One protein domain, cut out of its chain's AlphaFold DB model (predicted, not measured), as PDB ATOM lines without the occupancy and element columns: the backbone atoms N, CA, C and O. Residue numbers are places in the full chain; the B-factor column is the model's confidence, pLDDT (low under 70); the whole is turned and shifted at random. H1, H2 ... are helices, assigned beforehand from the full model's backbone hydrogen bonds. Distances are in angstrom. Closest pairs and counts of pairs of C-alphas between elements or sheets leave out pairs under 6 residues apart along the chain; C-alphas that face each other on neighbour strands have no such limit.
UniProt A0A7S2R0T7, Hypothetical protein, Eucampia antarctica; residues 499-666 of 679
ATOM      1  N   LEU A 499      12.105 -11.065  11.184       85.12
ATOM      2  CA  LEU A 499      10.994 -11.223  12.123       85.12
ATOM      3  C   LEU A 499      11.359 -10.764  13.526       85.12
ATOM      4  O   LEU A 499      10.557 -10.104  14.185       85.12
ATOM      5  N   ARG A 500      12.589 -11.049  13.958       84.50
ATOM      6  CA  ARG A 500      13.108 -10.619  15.253       84.50
ATOM      7  C   ARG A 500      13.094  -9.106  15.340       84.50
ATOM      8  O   ARG A 500      12.664  -8.574  16.354       84.50
ATOM      9  N   SER A 501      13.525  -8.395  14.301       83.19
ATOM     10  CA  SER A 501      13.508  -6.922  14.284       83.19
ATOM     11  C   SER A 501      12.095  -6.314  14.241       83.19
ATOM     12  O   SER A 501      11.916  -5.165  14.639       83.19
ATOM     13  N   ALA A 502      11.082  -7.081  13.829       80.94
ATOM     14  CA  ALA A 502       9.701  -6.622  13.681       80.94
ATOM     15  C   ALA A 502       8.828  -6.779  14.943       80.94
ATOM     16  O   ALA A 502       7.660  -6.388  14.922       80.94
ATOM     17  N   THR A 503       9.352  -7.341  16.041       81.19
ATOM     18  CA  THR A 503       8.579  -7.576  17.271       81.19
ATOM     19  C   THR A 503       9.332  -7.213  18.544       81.19
ATOM     20  O   THR A 503      10.543  -7.380  18.648       81.19
ATOM     21  N   ASN A 504       8.562  -6.753  19.533       80.00
ATOM     22  CA  ASN A 504       8.985  -6.549  20.920       80.00
ATOM     23  C   ASN A 504       8.124  -7.370  21.900       80.00
ATOM     24  O   ASN A 504       8.151  -7.125  23.099       80.00
ATOM     25  N   SER A 505       7.300  -8.299  21.401       82.25
ATOM     26  CA  SER A 505       6.490  -9.166  22.260       82.25
ATOM     27  C   SER A 505       7.366 -10.250  22.887       82.25
ATOM     28  O   SER A 505       7.947 -11.056  22.165       82.25
ATOM     29  N   ASP A 506       7.399 -10.322  24.220       82.31
ATOM     30  CA  ASP A 506       8.174 -11.311  24.986       82.31
ATOM     31  C   ASP A 506       7.925 -12.767  24.558       82.31
ATOM     32  O   ASP A 506       8.848 -13.584  24.481       82.31
ATOM     33  N   GLY A 507       6.661 -13.109  24.290       81.81
ATOM     34  CA  GLY A 507       6.277 -14.439  23.816       81.81
ATOM     35  C   GLY A 507       6.826 -14.719  22.419       81.81
ATOM     36  O   GLY A 507       7.475 -15.742  22.208       81.81
ATOM     37  N   LEU A 508       6.621 -13.800  21.470       85.81
ATOM     38  CA  LEU A 508       7.097 -13.973  20.093       85.81
ATOM     39  C   LEU A 508       8.624 -13.971  20.000       85.81
ATOM     40  O   LEU A 508       9.177 -14.776  19.257       85.81
ATOM     41  N   LEU A 509       9.308 -13.129  20.780       88.94
ATOM     42  CA  LEU A 509      10.767 -13.154  20.873       88.94
ATOM     43  C   LEU A 509      11.260 -14.528  21.325       88.94
ATOM     44  O   LEU A 509      12.208 -15.035  20.738       88.94
ATOM     45  N   SER A 510      10.583 -15.163  22.287       91.75
ATOM     46  CA  SER A 510      10.938 -16.516  22.741       91.75
ATOM     47  C   SER A 510      10.775 -17.571  21.632       91.75
ATOM     48  O   SER A 510      11.622 -18.448  21.497       91.75
ATOM     49  N   VAL A 511       9.733 -17.471  20.793       91.50
ATOM     50  CA  VAL A 511       9.534 -18.381  19.642       91.50
ATOM     51  C   VAL A 511      10.608 -18.179  18.577       91.50
ATOM     52  O   VAL A 511      11.223 -19.141  18.124       91.50
ATOM     53  N   LEU A 512      10.875 -16.928  18.202       93.25
ATOM     54  CA  LEU A 512      11.909 -16.608  17.215       93.25
ATOM     55  C   LEU A 512      13.313 -16.939  17.735       93.25
ATOM     56  O   LEU A 512      14.175 -17.345  16.965       93.25
ATOM     57  N   GLY A 513      13.533 -16.808  19.046       93.62
ATOM     58  CA  GLY A 513      14.760 -17.246  19.700       93.62
ATOM     59  C   GLY A 513      14.939 -18.754  19.619       93.62
ATOM     60  O   GLY A 513      16.023 -19.205  19.285       93.62
ATOM     61  N   ALA A 514      13.882 -19.537  19.855       94.56
ATOM     62  CA  ALA A 514      13.941 -20.992  19.720       94.56
ATOM     63  C   ALA A 514      14.318 -21.426  18.294       94.56
ATOM     64  O   ALA A 514      15.179 -22.282  18.121       94.56
ATOM     65  N   ALA A 515      13.730 -20.792  17.274       92.94
ATOM     66  CA  ALA A 515      14.080 -21.049  15.877       92.94
ATOM     67  C   ALA A 515      15.554 -20.712  15.563       92.94
ATOM     68  O   ALA A 515      16.220 -21.479  14.870       92.94
ATOM     69  N   GLU A 516      16.095 -19.622  16.120       93.88
ATOM     70  CA  GLU A 516      17.518 -19.284  15.970       93.88
ATOM     71  C   GLU A 516      18.444 -20.262  16.706       93.88
ATOM     72  O   GLU A 516      19.511 -20.613  16.198       93.88
ATOM     73  N   VAL A 517      18.044 -20.721  17.893       93.00
ATOM     74  CA  VAL A 517      18.788 -21.735  18.651       93.00
ATOM     75  C   VAL A 517      18.894 -23.020  17.831       93.00
ATOM     76  O   VAL A 517      19.996 -23.533  17.660       93.00
ATOM     77  N   LEU A 518      17.783 -23.493  17.256       90.94
ATOM     78  CA  LEU A 518      17.762 -24.682  16.396       90.94
ATOM     79  C   LEU A 518      18.656 -24.507  15.159       90.94
ATOM     80  O   LEU A 518      19.449 -25.393  14.851       90.94
ATOM     81  N   LYS A 519      18.599 -23.341  14.502       90.31
ATOM     82  CA  LYS A 519      19.493 -22.991  13.386       90.31
ATOM     83  C   LYS A 519      20.967 -23.027  13.799       90.31
ATOM     84  O   LYS A 519      21.777 -23.619  13.097       90.31
ATOM     85  N   SER A 520      21.291 -22.437  14.950       89.12
ATOM     86  CA  SER A 520      22.655 -22.369  15.492       89.12
ATOM     87  C   SER A 520      23.231 -23.742  15.848       89.12
ATOM     88  O   SER A 520      24.447 -23.934  15.814       89.12
ATOM     89  N   MET A 521      22.370 -24.681  16.244       88.19
ATOM     90  CA  MET A 521      22.749 -26.076  16.468       88.19
ATOM     91  C   MET A 521      22.989 -26.787  15.134       88.19
ATOM     92  O   MET A 521      23.989 -27.478  14.990       88.19
ATOM     93  N   GLN A 522      22.122 -26.563  14.144       85.38
ATOM     94  CA  GLN A 522      22.189 -27.222  12.841       85.38
ATOM     95  C   GLN A 522      23.394 -26.819  11.986       85.38
ATOM     96  O   GLN A 522      23.997 -27.663  11.331       85.38
ATOM     97  N   ASP A 523      23.721 -25.529  11.938       85.62
ATOM     98  CA  ASP A 523      24.816 -25.013  11.109       85.62
ATOM     99  C   ASP A 523      26.196 -25.138  11.787       85.62
ATOM    100  O   ASP A 523      27.214 -24.719  11.229       85.62
ATOM    101  N   GLY A 524      26.239 -25.687  13.007       85.44
ATOM    102  CA  GLY A 524      27.445 -25.827  13.821       85.44
ATOM    103  C   GLY A 524      28.015 -24.501  14.344       85.44
ATOM    104  O   GLY A 524      29.040 -24.495  15.037       85.44
ATOM    105  N   SER A 525      27.371 -23.361  14.067       88.44
ATOM    106  CA  SER A 525      27.832 -22.047  14.521       88.44
ATOM    107  C   SER A 525      27.786 -21.925  16.041       88.44
ATOM    108  O   SER A 525      28.611 -21.216  16.619       88.44
ATOM    109  N   GLY A 526      26.863 -22.628  16.708       88.31
ATOM    110  CA  GLY A 526      26.805 -22.717  18.163       88.31
ATOM    111  C   GLY A 526      28.104 -23.279  18.737       88.31
ATOM    112  O   GLY A 526      28.703 -22.660  19.612       88.31
ATOM    113  N   LYS A 527      28.616 -24.385  18.179       89.88
ATOM    114  CA  LYS A 527      29.858 -25.026  18.640       89.88
ATOM    115  C   LYS A 527      31.052 -24.088  18.543       89.88
ATOM    116  O   LYS A 527      31.745 -23.869  19.535       89.88
ATOM    117  N   ARG A 528      31.231 -23.475  17.373       91.19
ATOM    118  CA  ARG A 528      32.291 -22.491  17.146       91.19
ATOM    119  C   ARG A 528      32.202 -21.331  18.145       91.19
ATOM    120  O   ARG A 528      33.207 -20.947  18.735       91.19
ATOM    121  N   ARG A 529      31.002 -20.795  18.378       93.94
ATOM    122  CA  ARG A 529      30.800 -19.673  19.308       93.94
ATOM    123  C   ARG A 529      30.993 -20.062  20.769       93.94
ATOM    124  O   ARG A 529      31.430 -19.222  21.552       93.94
ATOM    125  N   VAL A 530      30.733 -21.316  21.149       93.00
ATOM    126  CA  VAL A 530      31.091 -21.819  22.485       93.00
ATOM    127  C   VAL A 530      32.607 -21.876  22.648       93.00
ATOM    128  O   VAL A 530      33.105 -21.430  23.677       93.00
ATOM    129  N   GLU A 531      33.351 -22.373  21.659       92.56
ATOM    130  CA  GLU A 531      34.821 -22.412  21.709       92.56
ATOM    131  C   GLU A 531      35.420 -21.002  21.826       92.56
ATOM    132  O   GLU A 531      36.263 -20.756  22.692       92.56
ATOM    133  N   GLU A 532      34.922 -20.056  21.026       94.12
ATOM    134  CA  GLU A 532      35.297 -18.639  21.101       94.12
ATOM    135  C   GLU A 532      34.967 -18.037  22.481       94.12
ATOM    136  O   GLU A 532      35.816 -17.392  23.101       94.12
ATOM    137  N   ALA A 533      33.764 -18.293  23.012       93.44
ATOM    138  CA  ALA A 533      33.346 -17.810  24.328       93.44
ATOM    139  C   ALA A 533      34.186 -18.413  25.464       93.44
ATOM    140  O   ALA A 533      34.563 -17.705  26.399       93.44
ATOM    141  N   VAL A 534      34.509 -19.707  25.394       93.88
ATOM    142  CA  VAL A 534      35.389 -20.382  26.357       93.88
ATOM    143  C   VAL A 534      36.781 -19.763  26.307       93.88
ATOM    144  O   VAL A 534      37.296 -19.384  27.358       93.88
ATOM    145  N   SER A 535      37.357 -19.599  25.112       94.69
ATOM    146  CA  SER A 535      38.684 -19.000  24.945       94.69
ATOM    147  C   SER A 535      38.739 -17.580  25.517       94.69
ATOM    148  O   SER A 535      39.668 -17.261  26.254       94.69
ATOM    149  N   ALA A 536      37.718 -16.755  25.261       92.56
ATOM    150  CA  ALA A 536      37.626 -15.400  25.804       92.56
ATOM    151  C   ALA A 536      37.501 -15.383  27.341       92.56
ATOM    152  O   ALA A 536      38.116 -14.559  28.023       92.56
ATOM    153  N   VAL A 537      36.723 -16.306  27.923       92.62
ATOM    154  CA  VAL A 537      36.588 -16.418  29.385       92.62
ATOM    155  C   VAL A 537      37.902 -16.867  30.027       92.62
ATOM    156  O   VAL A 537      38.241 -16.393  31.112       92.62
ATOM    157  N   GLU A 538      38.655 -17.754  29.383       93.69
ATOM    158  CA  GLU A 538      39.948 -18.224  29.885       93.69
ATOM    159  C   GLU A 538      41.047 -17.178  29.807       93.69
ATOM    160  O   GLU A 538      41.779 -17.007  30.780       93.69
ATOM    161  N   GLU A 539      41.110 -16.424  28.712       93.75
ATOM    162  CA  GLU A 539      42.015 -15.282  28.585       93.75
ATOM    163  C   GLU A 539      41.735 -14.240  29.679       93.75
ATOM    164  O   GLU A 539      42.655 -13.723  30.330       93.75
ATOM    165  N   TRP A 540      40.450 -13.985  29.959       93.38
ATOM    166  CA  TRP A 540      40.048 -13.137  31.076       93.38
ATOM    167  C   TRP A 540      40.506 -13.714  32.422       93.38
ATOM    168  O   TRP A 540      40.993 -12.971  33.273       93.38
ATOM    169  N   ILE A 541      40.356 -15.028  32.642       93.25
ATOM    170  CA  ILE A 541      40.770 -15.708  33.882       93.25
ATOM    171  C   ILE A 541      42.280 -15.585  34.082       93.25
ATOM    172  O   ILE A 541      42.702 -15.194  35.168       93.25
ATOM    173  N   GLU A 542      43.076 -15.866  33.053       94.12
ATOM    174  CA  GLU A 542      44.535 -15.780  33.107       94.12
ATOM    175  C   GLU A 542      44.993 -14.351  33.437       94.12
ATOM    176  O   GLU A 542      45.841 -14.138  34.308       94.12
ATOM    177  N   SER A 543      44.379 -13.355  32.797       92.56
ATOM    178  CA  SER A 543      44.646 -11.937  33.065       92.56
ATOM    179  C   SER A 543      44.210 -11.522  34.476       92.56
ATOM    180  O   SER A 543      44.927 -10.798  35.175       92.56
ATOM    181  N   GLY A 544      43.059 -12.018  34.936       90.50
ATOM    182  CA  GLY A 544      42.503 -11.744  36.259       90.50
ATOM    183  C   GLY A 544      43.264 -12.405  37.410       90.50
ATOM    184  O   GLY A 544      43.295 -11.847  38.508       90.50
ATOM    185  N   GLU A 545      43.898 -13.557  37.180       91.88
ATOM    186  CA  GLU A 545      44.803 -14.203  38.140       91.88
ATOM    187  C   GLU A 545      46.103 -13.418  38.316       91.88
ATOM    188  O   GLU A 545      46.624 -13.326  39.428       91.88
ATOM    189  N   LYS A 546      46.600 -12.812  37.234       92.75
ATOM    190  CA  LYS A 546      47.848 -12.040  37.227       92.75
ATOM    191  C   LYS A 546      47.680 -10.613  37.753       92.75
ATOM    192  O   LYS A 546      48.658 -10.025  38.209       92.75
ATOM    193  N   SER A 547      46.477 -10.031  37.681       93.69
ATOM    194  CA  SER A 547      46.277  -8.605  37.968       93.69
ATOM    195  C   SER A 547      44.936  -8.287  38.635       93.69
ATOM    196  O   SER A 547      43.865  -8.356  38.031       93.69
ATOM    197  N   VAL A 548      44.995  -7.819  39.888       88.38
ATOM    198  CA  VAL A 548      43.821  -7.257  40.584       88.38
ATOM    199  C   VAL A 548      43.336  -5.982  39.894       88.38
ATOM    200  O   VAL A 548      42.131  -5.770  39.785       88.38
ATOM    201  N   THR A 549      44.258  -5.171  39.368       88.19
ATOM    202  CA  THR A 549      43.945  -3.957  38.605       88.19
ATOM    203  C   THR A 549      43.137  -4.278  37.350       88.19
ATOM    204  O   THR A 549      42.177  -3.574  37.060       88.19
ATOM    205  N   PHE A 550      43.456  -5.375  36.653       90.56
ATOM    206  CA  PHE A 550      42.669  -5.853  35.512       90.56
ATOM    207  C   PHE A 550      41.245  -6.237  35.930       90.56
ATOM    208  O   PHE A 550      40.281  -5.839  35.281       90.56
ATOM    209  N   ARG A 551      41.083  -6.954  37.053       88.44
ATOM    210  CA  ARG A 551      39.746  -7.305  37.571       88.44
ATOM    211  C   ARG A 551      38.928  -6.070  37.932       88.44
ATOM    212  O   ARG A 551      37.738  -6.031  37.638       88.44
ATOM    213  N   LEU A 552      39.559  -5.073  38.550       85.06
ATOM    214  CA  LEU A 552      38.919  -3.802  38.879       85.06
ATOM    215  C   LEU A 552      38.512  -3.037  37.617       85.06
ATOM    216  O   LEU A 552      37.369  -2.604  37.534       85.06
ATOM    217  N   ALA A 553      39.398  -2.933  36.622       84.12
ATOM    218  CA  ALA A 553      39.089  -2.312  35.334       84.12
ATOM    219  C   ALA A 553      37.912  -3.015  34.638       84.12
ATOM    220  O   ALA A 553      36.932  -2.368  34.291       84.12
ATOM    221  N   SER A 554      37.929  -4.350  34.570       83.69
ATOM    222  CA  SER A 554      36.830  -5.133  33.995       83.69
ATOM    223  C   SER A 554      35.505  -4.961  34.748       83.69
ATOM    224  O   SER A 554      34.441  -5.012  34.135       83.69
ATOM    225  N   TRP A 555      35.541  -4.761  36.069       82.38
ATOM    226  CA  TRP A 555      34.346  -4.432  36.846       82.38
ATOM    227  C   TRP A 555      33.811  -3.035  36.505       82.38
ATOM    228  O   TRP A 555      32.599  -2.876  36.344       82.38
ATOM    229  N   PHE A 556      34.695  -2.043  36.348       79.12
ATOM    230  CA  PHE A 556      34.317  -0.703  35.894       79.12
ATOM    231  C   PHE A 556      33.710  -0.732  34.489       79.12
ATOM    232  O   PHE A 556      32.656  -0.135  34.290       79.12
ATOM    233  N   ASP A 557      34.309  -1.474  33.556       78.31
ATOM    234  CA  ASP A 557      33.788  -1.636  32.194       78.31
ATOM    235  C   ASP A 557      32.399  -2.286  32.208       78.31
ATOM    236  O   ASP A 557      31.474  -1.814  31.547       78.31
ATOM    237  N   GLN A 558      32.209  -3.322  33.034       76.38
ATOM    238  CA  GLN A 558      30.910  -3.971  33.204       76.38
ATOM    239  C   GLN A 558      29.848  -3.002  33.757       76.38
ATOM    240  O   GLN A 558      28.707  -3.010  33.300       76.38
ATOM    241  N   ARG A 559      30.203  -2.164  34.737       75.00
ATOM    242  CA  ARG A 559      29.310  -1.145  35.321       75.00
ATOM    243  C   ARG A 559      28.974  -0.036  34.324       75.00
ATOM    244  O   ARG A 559      27.812   0.357  34.214       75.00
ATOM    245  N   ALA A 560      29.964   0.414  33.558       70.44
ATOM    246  CA  ALA A 560      29.780   1.395  32.496       70.44
ATOM    247  C   ALA A 560      28.814   0.876  31.417       70.44
ATOM    248  O   ALA A 560      27.893   1.593  31.031       70.44
ATOM    249  N   ALA A 561      28.955  -0.389  31.006       65.94
ATOM    250  CA  ALA A 561      28.049  -1.035  30.054       65.94
ATOM    251  C   ALA A 561      26.607  -1.177  30.585       65.94
ATOM    252  O   ALA A 561      25.654  -1.114  29.814       65.94
ATOM    253  N   GLN A 562      26.429  -1.315  31.903       66.62
ATOM    254  CA  GLN A 562      25.114  -1.380  32.557       66.62
ATOM    255  C   GLN A 562      24.435  -0.010  32.734       66.62
ATOM    256  O   GLN A 562      23.301   0.046  33.208       66.62
ATOM    257  N   GLY A 563      25.111   1.097  32.405       64.69
ATOM    258  CA  GLY A 563      24.602   2.450  32.652       64.69
ATOM    259  C   GLY A 563      24.521   2.829  34.139       64.69
ATOM    260  O   GLY A 563      23.915   3.846  34.477       64.69
ATOM    261  N   ASP A 564      25.133   2.040  35.029       60.84
ATOM    262  CA  ASP A 564      25.143   2.265  36.476       60.84
ATOM    263  C   ASP A 564      26.501   2.837  36.909       60.84
ATOM    264  O   ASP A 564      27.428   2.123  37.290       60.84
ATOM    265  N   LEU A 565      26.635   4.161  36.800       54.38
ATOM    266  CA  LEU A 565      27.857   4.902  37.140       54.38
ATOM    267  C   LEU A 565      27.930   5.314  38.622       54.38
ATOM    268  O   LEU A 565      28.806   6.096  39.001       54.38
ATOM    269  N   LYS A 566      27.016   4.843  39.485       54.62
ATOM    270  CA  LYS A 566      27.107   5.149  40.918       54.62
ATOM    271  C   LYS A 566      28.323   4.438  41.515       54.62
ATOM    272  O   LYS A 566      28.484   3.228  41.379       54.62
ATOM    273  N   ILE A 567      29.176   5.208  42.194       48.19
ATOM    274  CA  ILE A 567      30.357   4.702  42.903       48.19
ATOM    275  C   ILE A 567      29.873   3.694  43.950       48.19
ATOM    276  O   ILE A 567      29.240   4.072  44.938       48.19
ATOM    277  N   ALA A 568      30.134   2.410  43.715       46.44
ATOM    278  CA  ALA A 568      29.794   1.359  44.658       46.44
ATOM    279  C   ALA A 568      30.604   1.562  45.944       46.44
ATOM    280  O   ALA A 568      31.832   1.528  45.936       46.44
ATOM    281  N   THR A 569      29.910   1.801  47.052       47.56
ATOM    282  CA  THR A 569      30.506   1.781  48.391       47.56
ATOM    283  C   THR A 569      30.923   0.353  48.763       47.56
ATOM    284  O   THR A 569      30.364  -0.604  48.229       47.56
ATOM    285  N   GLU A 570      31.831   0.196  49.733       43.97
ATOM    286  CA  GLU A 570      32.388  -1.082  50.237       43.97
ATOM    287  C   GLU A 570      31.351  -2.166  50.625       43.97
ATOM    288  O   GLU A 570      31.704  -3.326  50.829       43.97
ATOM    289  N   HIS A 571      30.063  -1.819  50.692       47.72
ATOM    290  CA  HIS A 571      28.945  -2.722  50.975       47.72
ATOM    291  C   HIS A 571      28.360  -3.447  49.744       47.72
ATOM    292  O   HIS A 571      27.480  -4.293  49.906       47.72
ATOM    293  N   ASP A 572      28.817  -3.160  48.518       59.00
ATOM    294  CA  ASP A 572      28.315  -3.830  47.312       59.00
ATOM    295  C   ASP A 572      28.977  -5.214  47.138       59.00
ATOM    296  O   ASP A 572      30.152  -5.348  46.784       59.00
ATOM    297  N   THR A 573      28.208  -6.277  47.396       58.09
ATOM    298  CA  THR A 573      28.661  -7.683  47.305       58.09
ATOM    299  C   THR A 573      29.248  -8.060  45.936       58.09
ATOM    300  O   THR A 573      30.028  -9.013  45.842       58.09
ATOM    301  N   SER A 574      28.916  -7.303  44.883       66.44
ATOM    302  CA  SER A 574      29.451  -7.472  43.530       66.44
ATOM    303  C   SER A 574      30.896  -6.971  43.393       66.44
ATOM    304  O   SER A 574      31.715  -7.652  42.779       66.44
ATOM    305  N   PHE A 575      31.249  -5.850  44.028       74.56
ATOM    306  CA  PHE A 575      32.605  -5.291  44.020       74.56
ATOM    307  C   PHE A 575      33.588  -6.217  44.750       74.56
ATOM    308  O   PHE A 575      34.629  -6.596  44.207       74.56
ATOM    309  N   LEU A 576      33.206  -6.696  45.941       76.19
ATOM    310  CA  LEU A 576      34.004  -7.658  46.711       76.19
ATOM    311  C   LEU A 576      34.245  -8.969  45.948       76.19
ATOM    312  O   LEU A 576      35.274  -9.621  46.141       76.19
ATOM    313  N   ALA A 577      33.341  -9.366  45.048       75.56
ATOM    314  CA  ALA A 577      33.538 -10.550  44.218       75.56
ATOM    315  C   ALA A 577      34.674 -10.380  43.191       75.56
ATOM    316  O   ALA A 577      35.347 -11.368  42.904       75.56
ATOM    317  N   PHE A 578      34.901  -9.166  42.672       78.19
ATOM    318  CA  PHE A 578      35.972  -8.849  41.713       78.19
ATOM    319  C   PHE A 578      37.315  -8.544  42.379       78.19
ATOM    320  O   PHE A 578      38.363  -8.878  41.826       78.19
ATOM    321  N   VAL A 579      37.293  -7.956  43.577       79.81
ATOM    322  CA  VAL A 579      38.503  -7.775  44.394       79.81
ATOM    323  C   VAL A 579      39.008  -9.123  44.928       79.81
ATOM    324  O   VAL A 579      40.215  -9.344  45.022       79.81
ATOM    325  N   SER A 580      38.096 -10.054  45.226       82.44
ATOM    326  CA  SER A 580      38.425 -11.423  45.636       82.44
ATOM    327  C   SER A 580      38.591 -12.389  44.453       82.44
ATOM    328  O   SER A 580      38.292 -12.084  43.301       82.44
ATOM    329  N   ASN A 581      39.015 -13.624  44.738       85.88
ATOM    330  CA  ASN A 581      39.085 -14.702  43.742       85.88
ATOM    331  C   ASN A 581      37.709 -15.294  43.379       85.88
ATOM    332  O   ASN A 581      37.633 -16.227  42.578       85.88
ATOM    333  N   LYS A 582      36.606 -14.769  43.931       85.62
ATOM    334  CA  LYS A 582      35.254 -15.283  43.679       85.62
ATOM    335  C   LYS A 582      34.834 -15.101  42.218       85.62
ATOM    336  O   LYS A 582      34.286 -16.029  41.631       85.62
ATOM    337  N   ALA A 583      35.144 -13.957  41.604       82.44
ATOM    338  CA  ALA A 583      34.880 -13.707  40.186       82.44
ATOM    339  C   ALA A 583      35.656 -14.661  39.258       82.44
ATOM    340  O   ALA A 583      35.116 -15.093  38.240       82.44
ATOM    341  N   ILE A 584      36.890 -15.020  39.632       87.44
ATOM    342  CA  ILE A 584      37.699 -16.017  38.915       87.44
ATOM    343  C   ILE A 584      37.067 -17.401  39.060       87.44
ATOM    344  O   ILE A 584      36.838 -18.071  38.060       87.44
ATOM    345  N   SER A 585      36.735 -17.811  40.290       89.50
ATOM    346  CA  SER A 585      36.102 -19.106  40.564       89.50
ATOM    347  C   SER A 585      34.799 -19.278  39.774       89.50
ATOM    348  O   SER A 585      34.635 -20.261  39.057       89.50
ATOM    349  N   ASN A 586      33.923 -18.268  39.795       86.50
ATOM    350  CA  ASN A 586      32.658 -18.288  39.057       86.50
ATOM    351  C   ASN A 586      32.863 -18.418  37.539       86.50
ATOM    352  O   ASN A 586      32.149 -19.181  36.889       86.50
ATOM    353  N   ARG A 587      33.833 -17.689  36.965       88.94
ATOM    354  CA  ARG A 587      34.151 -17.769  35.531       88.94
ATOM    355  C   ARG A 587      34.804 -19.101  35.158       88.94
ATOM    356  O   ARG A 587      34.454 -19.653  34.122       88.94
ATOM    357  N   LYS A 588      35.657 -19.669  36.021       91.75
ATOM    358  CA  LYS A 588      36.194 -21.032  35.857       91.75
ATOM    359  C   LYS A 588      35.077 -22.071  35.841       91.75
ATOM    360  O   LYS A 588      35.078 -22.947  34.982       91.75
ATOM    361  N   THR A 589      34.110 -21.969  36.756       90.94
ATOM    362  CA  THR A 589      32.932 -22.847  36.765       90.94
ATOM    363  C   THR A 589      32.127 -22.702  35.477       90.94
ATOM    364  O   THR A 589      31.792 -23.716  34.874       90.94
ATOM    365  N   PHE A 590      31.875 -21.472  35.023       90.56
ATOM    366  CA  PHE A 590      31.144 -21.209  33.782       90.56
ATOM    367  C   PHE A 590      31.859 -21.777  32.544       90.56
ATOM    368  O   PHE A 590      31.256 -22.539  31.795       90.56
ATOM    369  N   ALA A 591      33.158 -21.507  32.372       91.25
ATOM    370  CA  ALA A 591      33.955 -22.057  31.271       91.25
ATOM    371  C   ALA A 591      34.015 -23.592  31.306       91.25
ATOM    372  O   ALA A 591      33.903 -24.244  30.270       91.25
ATOM    373  N   LYS A 592      34.141 -24.187  32.501       91.50
ATOM    374  CA  LYS A 592      34.108 -25.645  32.672       91.50
ATOM    375  C   LYS A 592      32.759 -26.232  32.252       91.50
ATOM    376  O   LYS A 592      32.742 -27.271  31.603       91.50
ATOM    377  N   GLN A 593      31.652 -25.588  32.620       89.88
ATOM    378  CA  GLN A 593      30.315 -26.027  32.224       89.88
ATOM    379  C   GLN A 593      30.106 -25.903  30.702       89.88
ATOM    380  O   GLN A 593      29.613 -26.850  30.103       89.88
ATOM    381  N   LEU A 594      30.555 -24.808  30.072       88.94
ATOM    382  CA  LEU A 594      30.492 -24.629  28.611       88.94
ATOM    383  C   LEU A 594      31.340 -25.656  27.845       88.94
ATOM    384  O   LEU A 594      30.898 -26.205  26.844       88.94
ATOM    385  N   ARG A 595      32.542 -25.979  28.331       87.12
ATOM    386  CA  ARG A 595      33.364 -27.053  27.747       87.12
ATOM    387  C   ARG A 595      32.725 -28.423  27.852       87.12
ATOM    388  O   ARG A 595      32.929 -29.276  26.997       87.12
ATOM    389  N   HIS A 596      31.998 -28.667  28.935       84.94
ATOM    390  CA  HIS A 596      31.305 -29.935  29.075       84.94
ATOM    391  C   HIS A 596      30.158 -30.063  28.067       84.94
ATOM    392  O   HIS A 596      29.800 -31.175  27.715       84.94
ATOM    393  N   SER A 597      29.630 -28.941  27.561       79.94
ATOM    394  CA  SER A 597      28.567 -28.928  26.559       79.94
ATOM    395  C   SER A 597      29.056 -28.887  25.102       79.94
ATOM    396  O   SER A 597      28.229 -28.958  24.204       79.94
ATOM    397  N   THR A 598      30.366 -28.759  24.827       70.38
ATOM    398  CA  THR A 598      30.906 -28.692  23.446       70.38
ATOM    399  C   THR A 598      31.064 -30.037  22.743       70.38
ATOM    400  O   THR A 598      31.338 -30.047  21.542       70.38
ATOM    401  N   THR A 599      30.957 -31.161  23.461       68.50
ATOM    402  CA  THR A 599      31.123 -32.485  22.845       68.50
ATOM    403  C   THR A 599      30.003 -32.777  21.853       68.50
ATOM    404  O   THR A 599      30.316 -33.219  20.753       68.50
ATOM    405  N   ASP A 600      28.762 -32.385  22.172       70.44
ATOM    406  CA  ASP A 600      27.565 -32.675  21.372       70.44
ATOM    407  C   ASP A 600      26.610 -31.465  21.361       70.44
ATOM    408  O   ASP A 600      25.576 -31.441  22.023       70.44
ATOM    409  N   VAL A 601      26.972 -30.405  20.626       75.69
ATOM    410  CA  VAL A 601      26.159 -29.166  20.539       75.69
ATOM    411  C   VAL A 601      24.838 -29.380  19.793       75.69
ATOM    412  O   VAL A 601      23.921 -28.580  19.926       75.69
ATOM    413  N   GLU A 602      24.727 -30.471  19.043       73.69
ATOM    414  CA  GLU A 602      23.505 -30.889  18.350       73.69
ATOM    415  C   GLU A 602      22.534 -31.646  19.275       73.69
ATOM    416  O   GLU A 602      21.384 -31.866  18.908       73.69
ATOM    417  N   ASP A 603      22.962 -32.005  20.490       80.75
ATOM    418  CA  ASP A 603      22.177 -32.813  21.419       80.75
ATOM    419  C   ASP A 603      21.336 -31.969  22.398       80.75
ATOM    420  O   ASP A 603      21.662 -30.840  22.778       80.75
ATOM    421  N   LEU A 604      20.252 -32.569  22.886       83.81
ATOM    422  CA  LEU A 604      19.414 -32.058  23.965       83.81
ATOM    423  C   LEU A 604      20.229 -31.773  25.241       83.81
ATOM    424  O   LEU A 604      19.899 -30.850  25.995       83.81
ATOM    425  N   GLY A 605      21.315 -32.524  25.468       85.00
ATOM    426  CA  GLY A 605      22.267 -32.287  26.549       85.00
ATOM    427  C   GLY A 605      22.838 -30.867  26.547       85.00
ATOM    428  O   GLY A 605      22.909 -30.240  27.609       85.00
ATOM    429  N   PHE A 606      23.156 -30.310  25.371       89.25
ATOM    430  CA  PHE A 606      23.618 -28.926  25.241       89.25
ATOM    431  C   PHE A 606      22.564 -27.945  25.769       89.25
ATOM    432  O   PHE A 606      22.851 -27.149  26.667       89.25
ATOM    433  N   LEU A 607      21.318 -28.052  25.299       90.06
ATOM    434  CA  LEU A 607      20.227 -27.169  25.721       90.06
ATOM    435  C   LEU A 607      19.929 -27.273  27.220       90.06
ATOM    436  O   LEU A 607      19.702 -26.249  27.868       90.06
ATOM    437  N   LYS A 608      19.998 -28.479  27.798       87.88
ATOM    438  CA  LYS A 608      19.831 -28.687  29.244       87.88
ATOM    439  C   LYS A 608      20.906 -27.954  30.045       87.88
ATOM    440  O   LYS A 608      20.585 -27.290  31.028       87.88
ATOM    441  N   VAL A 609      22.167 -28.015  29.612       90.50
ATOM    442  CA  VAL A 609      23.269 -27.288  30.264       90.50
ATOM    443  C   VAL A 609      23.053 -25.776  30.187       90.50
ATOM    444  O   VAL A 609      23.210 -25.087  31.197       90.50
ATOM    445  N   ILE A 610      22.657 -25.253  29.024       91.38
ATOM    446  CA  ILE A 610      22.371 -23.823  28.860       91.38
ATOM    447  C   ILE A 610      21.199 -23.392  29.754       91.38
ATOM    448  O   ILE A 610      21.305 -22.387  30.459       91.38
ATOM    449  N   HIS A 611      20.109 -24.160  29.793       90.19
ATOM    450  CA  HIS A 611      18.957 -23.886  30.660       90.19
ATOM    451  C   HIS A 611      19.345 -23.838  32.144       90.19
ATOM    452  O   HIS A 611      19.027 -22.878  32.853       90.19
ATOM    453  N   ASP A 612      20.139 -24.811  32.593       88.81
ATOM    454  CA  ASP A 612      20.691 -24.876  33.945       88.81
ATOM    455  C   ASP A 612      21.572 -23.670  34.294       88.81
ATOM    456  O   ASP A 612      21.588 -23.214  35.442       88.81
ATOM    457  N   MET A 613      22.343 -23.157  33.333       90.12
ATOM    458  CA  MET A 613      23.146 -21.952  33.533       90.12
ATOM    459  C   MET A 613      22.255 -20.727  33.707       90.12
ATOM    460  O   MET A 613      22.481 -19.948  34.635       90.12
ATOM    461  N   VAL A 614      21.263 -20.563  32.826       88.31
ATOM    462  CA  VAL A 614      20.339 -19.419  32.794       88.31
ATOM    463  C   VAL A 614      19.503 -19.362  34.074       88.31
ATOM    464  O   VAL A 614      19.412 -18.301  34.693       88.31
ATOM    465  N   SER A 615      18.977 -20.498  34.538       85.44
ATOM    466  CA  SER A 615      18.156 -20.588  35.757       85.44
ATOM    467  C   SER A 615      18.910 -20.224  37.045       85.44
ATOM    468  O   SER A 615      18.303 -19.786  38.021       85.44
ATOM    469  N   LYS A 616      20.245 -20.341  37.051       85.06
ATOM    470  CA  LYS A 616      21.118 -20.015  38.196       85.06
ATOM    471  C   LYS A 616      21.679 -18.579  38.138       85.06
ATOM    472  O   LYS A 616      22.529 -18.210  38.959       85.06
ATOM    473  N   MET A 617      21.264 -17.748  37.173       80.56
ATOM    474  CA  MET A 617      21.792 -16.387  37.004       80.56
ATOM    475  C   MET A 617      21.071 -15.342  37.867       80.56
ATOM    476  O   MET A 617      20.008 -14.854  37.512       80.56
ATOM    477  N   ASN A 618      21.731 -14.886  38.937       67.19
ATOM    478  CA  ASN A 618      21.263 -13.756  39.766       67.19
ATOM    479  C   ASN A 618      21.834 -12.385  39.334       67.19
ATOM    480  O   ASN A 618      21.364 -11.335  39.760       67.19
ATOM    481  N   SER A 619      22.901 -12.375  38.526       62.59
ATOM    482  CA  SER A 619      23.547 -11.164  37.985       62.59
ATOM    483  C   SER A 619      24.116 -11.506  36.604       62.59
ATOM    484  O   SER A 619      25.195 -12.113  36.525       62.59
ATOM    485  N   PRO A 620      23.344 -11.253  35.533       60.69
ATOM    486  CA  PRO A 620      23.508 -11.982  34.282       60.69
ATOM    487  C   PRO A 620      24.546 -11.393  33.325       60.69
ATOM    488  O   PRO A 620      25.109 -12.160  32.570       60.69
ATOM    489  N   CYS A 621      24.865 -10.100  33.384       70.69
ATOM    490  CA  CYS A 621      25.389  -9.318  32.248       70.69
ATOM    491  C   CYS A 621      26.390 -10.043  31.335       70.69
ATOM    492  O   CYS A 621      25.979 -10.498  30.277       70.69
ATOM    493  N   LEU A 622      27.629 -10.296  31.769       80.56
ATOM    494  CA  LEU A 622      28.606 -10.976  30.904       80.56
ATOM    495  C   LEU A 622      28.207 -12.421  30.543       80.56
ATOM    496  O   LEU A 622      28.436 -12.872  29.429       80.56
ATOM    497  N   ARG A 623      27.626 -13.179  31.481       86.19
ATOM    498  CA  ARG A 623      27.248 -14.581  31.222       86.19
ATOM    499  C   ARG A 623      26.082 -14.670  30.243       86.19
ATOM    500  O   ARG A 623      26.080 -15.541  29.387       86.19
ATOM    501  N   LEU A 624      25.112 -13.775  30.367       87.62
ATOM    502  CA  LEU A 624      23.970 -13.671  29.477       87.62
ATOM    503  C   LEU A 624      24.399 -13.182  28.101       87.62
ATOM    504  O   LEU A 624      23.962 -13.780  27.136       87.62
ATOM    505  N   GLU A 625      25.279 -12.184  28.006       88.12
ATOM    506  CA  GLU A 625      25.843 -11.731  26.726       88.12
ATOM    507  C   GLU A 625      26.570 -12.866  25.999       88.12
ATOM    508  O   GLU A 625      26.355 -13.080  24.810       88.12
ATOM    509  N   LEU A 626      27.375 -13.655  26.720       91.50
ATOM    510  CA  LEU A 626      28.044 -14.820  26.139       91.50
ATOM    511  C   LEU A 626      27.048 -15.904  25.716       91.50
ATOM    512  O   LEU A 626      27.206 -16.482  24.647       91.50
ATOM    513  N   LEU A 627      26.008 -16.174  26.511       92.56
ATOM    514  CA  LEU A 627      24.966 -17.126  26.122       92.56
ATOM    515  C   LEU A 627      24.136 -16.629  24.932       92.56
ATOM    516  O   LEU A 627      23.839 -17.409  24.036       92.56
ATOM    517  N   GLN A 628      23.796 -15.344  24.886       93.62
ATOM    518  CA  GLN A 628      23.142 -14.711  23.742       93.62
ATOM    519  C   GLN A 628      24.009 -14.866  22.492       93.62
ATOM    520  O   GLN A 628      23.524 -15.351  21.474       93.62
ATOM    521  N   TYR A 629      25.307 -14.563  22.599       94.25
ATOM    522  CA  TYR A 629      26.266 -14.746  21.516       94.25
ATOM    523  C   TYR A 629      26.306 -16.194  21.029       94.25
ATOM    524  O   TYR A 629      26.117 -16.429  19.838       94.25
ATOM    525  N   ILE A 630      26.477 -17.157  21.941       93.25
ATOM    526  CA  ILE A 630      26.498 -18.596  21.641       93.25
ATOM    527  C   ILE A 630      25.241 -19.032  20.877       93.25
ATOM    528  O   ILE A 630      25.337 -19.795  19.921       93.25
ATOM    529  N   LEU A 631      24.074 -18.526  21.278       93.44
ATOM    530  CA  LEU A 631      22.772 -18.910  20.731       93.44
ATOM    531  C   LEU A 631      22.311 -18.059  19.533       93.44
ATOM    532  O   LEU A 631      21.249 -18.319  18.979       93.44
ATOM    533  N   GLY A 632      23.061 -17.026  19.143       92.38
ATOM    534  CA  GLY A 632      22.699 -16.131  18.027       92.38
ATOM    535  C   GLY A 632      21.616 -15.127  18.360       92.38
ATOM    536  O   GLY A 632      20.941 -14.616  17.473       92.38
ATOM    537  N   LEU A 633      21.433 -14.852  19.642       93.12
ATOM    538  CA  LEU A 633      20.425 -13.943  20.149       93.12
ATOM    539  C   LEU A 633      21.032 -12.550  20.341       93.12
ATOM    540  O   LEU A 633      22.202 -12.408  20.692       93.12
ATOM    541  N   ASP A 634      20.222 -11.515  20.123       90.94
ATOM    542  CA  ASP A 634      20.621 -10.131  20.377       90.94
ATOM    543  C   ASP A 634      20.339  -9.703  21.832       90.94
ATOM    544  O   ASP A 634      19.794 -10.449  22.652       90.94
ATOM    545  N   ASN A 635      20.704  -8.466  22.166       88.00
ATOM    546  CA  ASN A 635      20.603  -7.922  23.519       88.00
ATOM    547  C   ASN A 635      19.162  -7.725  24.036       88.00
ATOM    548  O   ASN A 635      18.982  -7.434  25.220       88.00
ATOM    549  N   ARG A 636      18.124  -7.909  23.208       88.31
ATOM    550  CA  ARG A 636      16.712  -7.846  23.641       88.31
ATOM    551  C   ARG A 636      16.283  -9.111  24.390       88.31
ATOM    552  O   ARG A 636      15.267  -9.130  25.095       88.31
ATOM    553  N   TYR A 637      17.065 -10.182  24.282       89.88
ATOM    554  CA  TYR A 637      16.787 -11.459  24.925       89.88
ATOM    555  C   TYR A 637      17.202 -11.458  26.399       89.88
ATOM    556  O   TYR A 637      18.287 -11.899  26.762       89.88
ATOM    557  N   SER A 638      16.317 -11.001  27.285       89.31
ATOM    558  CA  SER A 638      16.473 -11.163  28.737       89.31
ATOM    559  C   SER A 638      16.735 -12.624  29.155       89.31
ATOM    560  O   SER A 638      16.455 -13.559  28.407       89.31
ATOM    561  N   VAL A 639      17.179 -12.840  30.400       86.94
ATOM    562  CA  VAL A 639      17.334 -14.183  31.005       86.94
ATOM    563  C   VAL A 639      16.077 -15.042  30.795       86.94
ATOM    564  O   VAL A 639      16.173 -16.199  30.397       86.94
ATOM    565  N   ALA A 640      14.890 -14.453  30.979       86.88
ATOM    566  CA  ALA A 640      13.618 -15.141  30.779       86.88
ATOM    567  C   ALA A 640      13.318 -15.447  29.301       86.88
ATOM    568  O   ALA A 640      12.649 -16.436  29.008       86.88
ATOM    569  N   HIS A 641      13.774 -14.609  28.362       90.44
ATOM    570  CA  HIS A 641      13.660 -14.886  26.924       90.44
ATOM    571  C   HIS A 641      14.577 -16.037  26.515       90.44
ATOM    572  O   HIS A 641      14.130 -16.943  25.814       90.44
ATOM    573  N   VAL A 642      15.827 -16.037  26.985       91.69
ATOM    574  CA  VAL A 642      16.789 -17.110  26.696       91.69
ATOM    575  C   VAL A 642      16.295 -18.439  27.263       91.69
ATOM    576  O   VAL A 642      16.236 -19.413  26.520       91.69
ATOM    577  N   ALA A 643      15.858 -18.472  28.529       90.19
ATOM    578  CA  ALA A 643      15.317 -19.683  29.149       90.19
ATOM    579  C   ALA A 643      14.170 -20.280  28.320       90.19
ATOM    580  O   ALA A 643      14.248 -21.433  27.912       90.19
ATOM    581  N   ARG A 644      13.154 -19.474  27.986       88.56
ATOM    582  CA  ARG A 644      11.992 -19.924  27.202       88.56
ATOM    583  C   ARG A 644      12.346 -20.348  25.777       88.56
ATOM    584  O   ARG A 644      11.755 -21.290  25.262       88.56
ATOM    585  N   SER A 645      13.297 -19.663  25.140       94.19
ATOM    586  CA  SER A 645      13.778 -20.025  23.798       94.19
ATOM    587  C   SER A 645      14.443 -21.401  23.811       94.19
ATOM    588  O   SER A 645      14.161 -22.233  22.955       94.19
ATOM    589  N   VAL A 646      15.280 -21.653  24.821       93.12
ATOM    590  CA  VAL A 646      15.963 -22.936  25.025       93.12
ATOM    591  C   VAL A 646      14.967 -24.042  25.373       93.12
ATOM    592  O   VAL A 646      15.051 -25.121  24.798       93.12
ATOM    593  N   GLU A 647      13.993 -23.779  26.251       90.06
ATOM    594  CA  GLU A 647      12.926 -24.738  26.581       90.06
ATOM    595  C   GLU A 647      12.132 -25.145  25.338       90.06
ATOM    596  O   GLU A 647      11.926 -26.331  25.095       90.06
ATOM    597  N   LEU A 648      11.714 -24.173  24.522       90.81
ATOM    598  CA  LEU A 648      10.942 -24.452  23.316       90.81
ATOM    599  C   LEU A 648      11.777 -25.169  22.244       90.81
ATOM    600  O   LEU A 648      11.268 -26.091  21.609       90.81
ATOM    601  N   ALA A 649      13.048 -24.797  22.063       91.88
ATOM    602  CA  ALA A 649      13.961 -25.515  21.173       91.88
ATOM    603  C   ALA A 649      14.152 -26.973  21.630       91.88
ATOM    604  O   ALA A 649      14.070 -27.892  20.816       91.88
ATOM    605  N   ALA A 650      14.301 -27.193  22.939       87.75
ATOM    606  CA  ALA A 650      14.392 -28.523  23.531       87.75
ATOM    607  C   ALA A 650      13.115 -29.344  23.295       87.75
ATOM    608  O   ALA A 650      13.206 -30.513  22.930       87.75
ATOM    609  N   THR A 651      11.926 -28.739  23.423       85.94
ATOM    610  CA  THR A 651      10.658 -29.393  23.059       85.94
ATOM    611  C   THR A 651      10.655 -29.831  21.592       85.94
ATOM    612  O   THR A 651      10.281 -30.963  21.299       85.94
ATOM    613  N   CYS A 652      11.096 -28.967  20.675       87.81
ATOM    614  CA  CYS A 652      11.128 -29.265  19.241       87.81
ATOM    615  C   CYS A 652      12.079 -30.438  18.915       87.81
ATOM    616  O   CYS A 652      11.713 -31.343  18.161       87.81
ATOM    617  N   LEU A 653      13.266 -30.478  19.531       85.12
ATOM    618  CA  LEU A 653      14.206 -31.595  19.374       85.12
ATOM    619  C   LEU A 653      13.683 -32.895  19.985       85.12
ATOM    620  O   LEU A 653      13.772 -33.946  19.358       85.12
ATOM    621  N   ASN A 654      13.090 -32.829  21.178       82.75
ATOM    622  CA  ASN A 654      12.568 -34.015  21.853       82.75
ATOM    623  C   ASN A 654      11.433 -34.677  21.052       82.75
ATOM    624  O   ASN A 654      11.393 -35.897  20.921       82.75
ATOM    625  N   ILE A 655      10.549 -33.872  20.451       77.88
ATOM    626  CA  ILE A 655       9.496 -34.368  19.550       77.88
ATOM    627  C   ILE A 655      10.109 -35.077  18.334       77.88
ATOM    628  O   ILE A 655       9.648 -36.148  17.945       77.88
ATOM    629  N   SER A 656      11.185 -34.522  17.772       75.69
ATOM    630  CA  SER A 656      11.902 -35.142  16.650       75.69
ATOM    631  C   SER A 656      12.549 -36.478  17.032       75.69
ATOM    632  O   SER A 656      12.562 -37.404  16.225       75.69
ATOM    633  N   ALA A 657      13.050 -36.599  18.266       73.69
ATOM    634  CA  ALA A 657      13.688 -37.819  18.770       73.69
ATOM    635  C   ALA A 657      12.676 -38.934  19.019       73.69
ATOM    636  O   ALA A 657      12.913 -40.085  18.659       73.69
ATOM    637  N   TYR A 658      11.523 -38.584  19.584       70.06
ATOM    638  CA  TYR A 658      10.465 -39.542  19.870       70.06
ATOM    639  C   TYR A 658       9.918 -40.213  18.600       70.06
ATOM    640  O   TYR A 658       9.696 -41.424  18.592       70.06
ATOM    641  N   GLU A 659       9.754 -39.459  17.504       64.50
ATOM    642  CA  GLU A 659       9.321 -40.035  16.224       64.50
ATOM    643  C   GLU A 659      10.355 -40.991  15.609       64.50
ATOM    644  O   GLU A 659       9.966 -41.945  14.937       64.50
ATOM    645  N   ALA A 660      11.654 -40.768  15.835       60.75
ATOM    646  CA  ALA A 660      12.697 -41.683  15.369       60.75
ATOM    647  C   ALA A 660      12.606 -43.051  16.068       60.75
ATOM    648  O   ALA A 660      12.634 -44.082  15.402       60.75
ATOM    649  N   ILE A 661      12.404 -43.055  17.389       61.16
ATOM    650  CA  ILE A 661      12.407 -44.274  18.216       61.16
ATOM    651  C   ILE A 661      11.197 -45.180  17.916       61.16
ATOM    652  O   ILE A 661      11.353 -46.378  17.707       61.16
ATOM    653  N   HIS A 662       9.983 -44.624  17.820       59.91
ATOM    654  CA  HIS A 662       8.752 -45.417  17.617       59.91
ATOM    655  C   HIS A 662       8.636 -46.109  16.251       59.91
ATOM    656  O   HIS A 662       7.757 -46.954  16.035       59.91
ATOM    657  N   LYS A 663       9.487 -45.739  15.293       53.03
ATOM    658  CA  LYS A 663       9.501 -46.354  13.967       53.03
ATOM    659  C   LYS A 663      10.398 -47.590  13.923       53.03
ATOM    660  O   LYS A 663      10.011 -48.554  13.262       53.03
ATOM    661  N   ASP A 664      11.507 -47.592  14.661       55.12
ATOM    662  CA  ASP A 664      12.399 -48.753  14.770       55.12
ATOM    663  C   ASP A 664      11.679 -49.932  15.443       55.12
ATOM    664  O   ASP A 664      11.668 -51.035  14.894       55.12
ATOM    665  N   ASP A 665      10.904 -49.673  16.501       52.44
ATOM    666  CA  ASP A 665      10.080 -50.698  17.163       52.44
ATOM    667  C   ASP A 665       9.024 -51.322  16.224       52.44
ATOM    668  O   ASP A 665       8.678 -52.501  16.336       52.44
ATOM    669  N   ASN A 666       8.492 -50.556  15.264       51.62
ATOM    670  CA  ASN A 666       7.541 -51.069  14.270       51.62
ATOM    671  C   ASN A 666       8.224 -51.842  13.130       51.62
ATOM    672  O   ASN A 666       7.599 -52.722  12.533       51.62
TER     673      ASN A 666
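What this domain is: This is residues 499 to 666 of the 679 residues of the protein "Hypothetical protein" of Eucampia antarctica (UniProt A0A7S2R0T7). Five helices, H2, H5, H6, H7 and H8, run roughly side by side in a loose bundle, with H6 between H8 and the group of H2, H5 and H7. H1 crosses the first part of H8, the hairpin of H3 and H4 caps the far end by H2 and H5, and residues 658 to 666 of H8 stick out as a tail. The printed part has 168 residues with eight named helices, H1 to H8 in chain order, and no named strand: all helix. It is only just compact, close to loose, with a radius of gyration of the C-alphas of 18.0 A, and elongated, spanning 65 by 34 by 24 A.

How they stand to each other: The longest helix, H8, residues 639 to 666, touches H6, residues 604 to 615, at a shallow tilt of 23 degrees, opposite ways; their closest C-alphas, of His 611 and Ala 643, are 5.8 A apart. With residues 641 to 649 alone, H8 touches H1, residues 506 to 522, at a steep tilt of 54 degrees; the closest C-alphas are those of Ala 514 and Ser 645, at 4.2 A. H6 is close to but not clearly touching H5, residues 582 to 596, and H7, residues 621 to 631. H2, residues 525 to 546, is the hub, touching three helices. It touches H5 at a shallow tilt of 28 degrees, opposite ways, closest at C-alphas 534 and 591, 5.4 A. With residues 526 to 533 alone it touches H7, closest at C-alphas 529 and 630, 5.0 A. H2 and H3, residues 548 to 561, only just touch, with 3 pairs of C-alphas within 8 A, and only at the corner, closest at C-alphas 544 and 551, 5.4 A. H3 and H4, residues 573 to 579, form a hairpin, closest at C-alphas 551 and 578, 5.8 A. H2 and H8 are apart. Every O i to N i+4 pair is within hydrogen-bond range in H1, H2, H3, H5, H6 and H7, against 2 of 3 in H4 and 19 of 24 in H8.

Where its parts are: H8 measures 41.7 A from C-alpha 639 to C-alpha 666 at (7.541, -51.069, 14.270). H2 measures 31.9 A, H1 24.4 A, H5 21.1 A and H3 20.0 A; H4, H6 and H7 are shorter. H1 begins at C-alpha 506, (8.174, -11.311, 24.986).

The domain as a whole: The two C-alphas farthest apart, of Thr 569 and Asn 666, are 67.0 A apart. The printed part has no cut, and its long link is H3 to H4. Mean pLDDT of the printed part is 82.5; residues 561 to 574, 599, 618 to 620 and 659 to 666 are under 70.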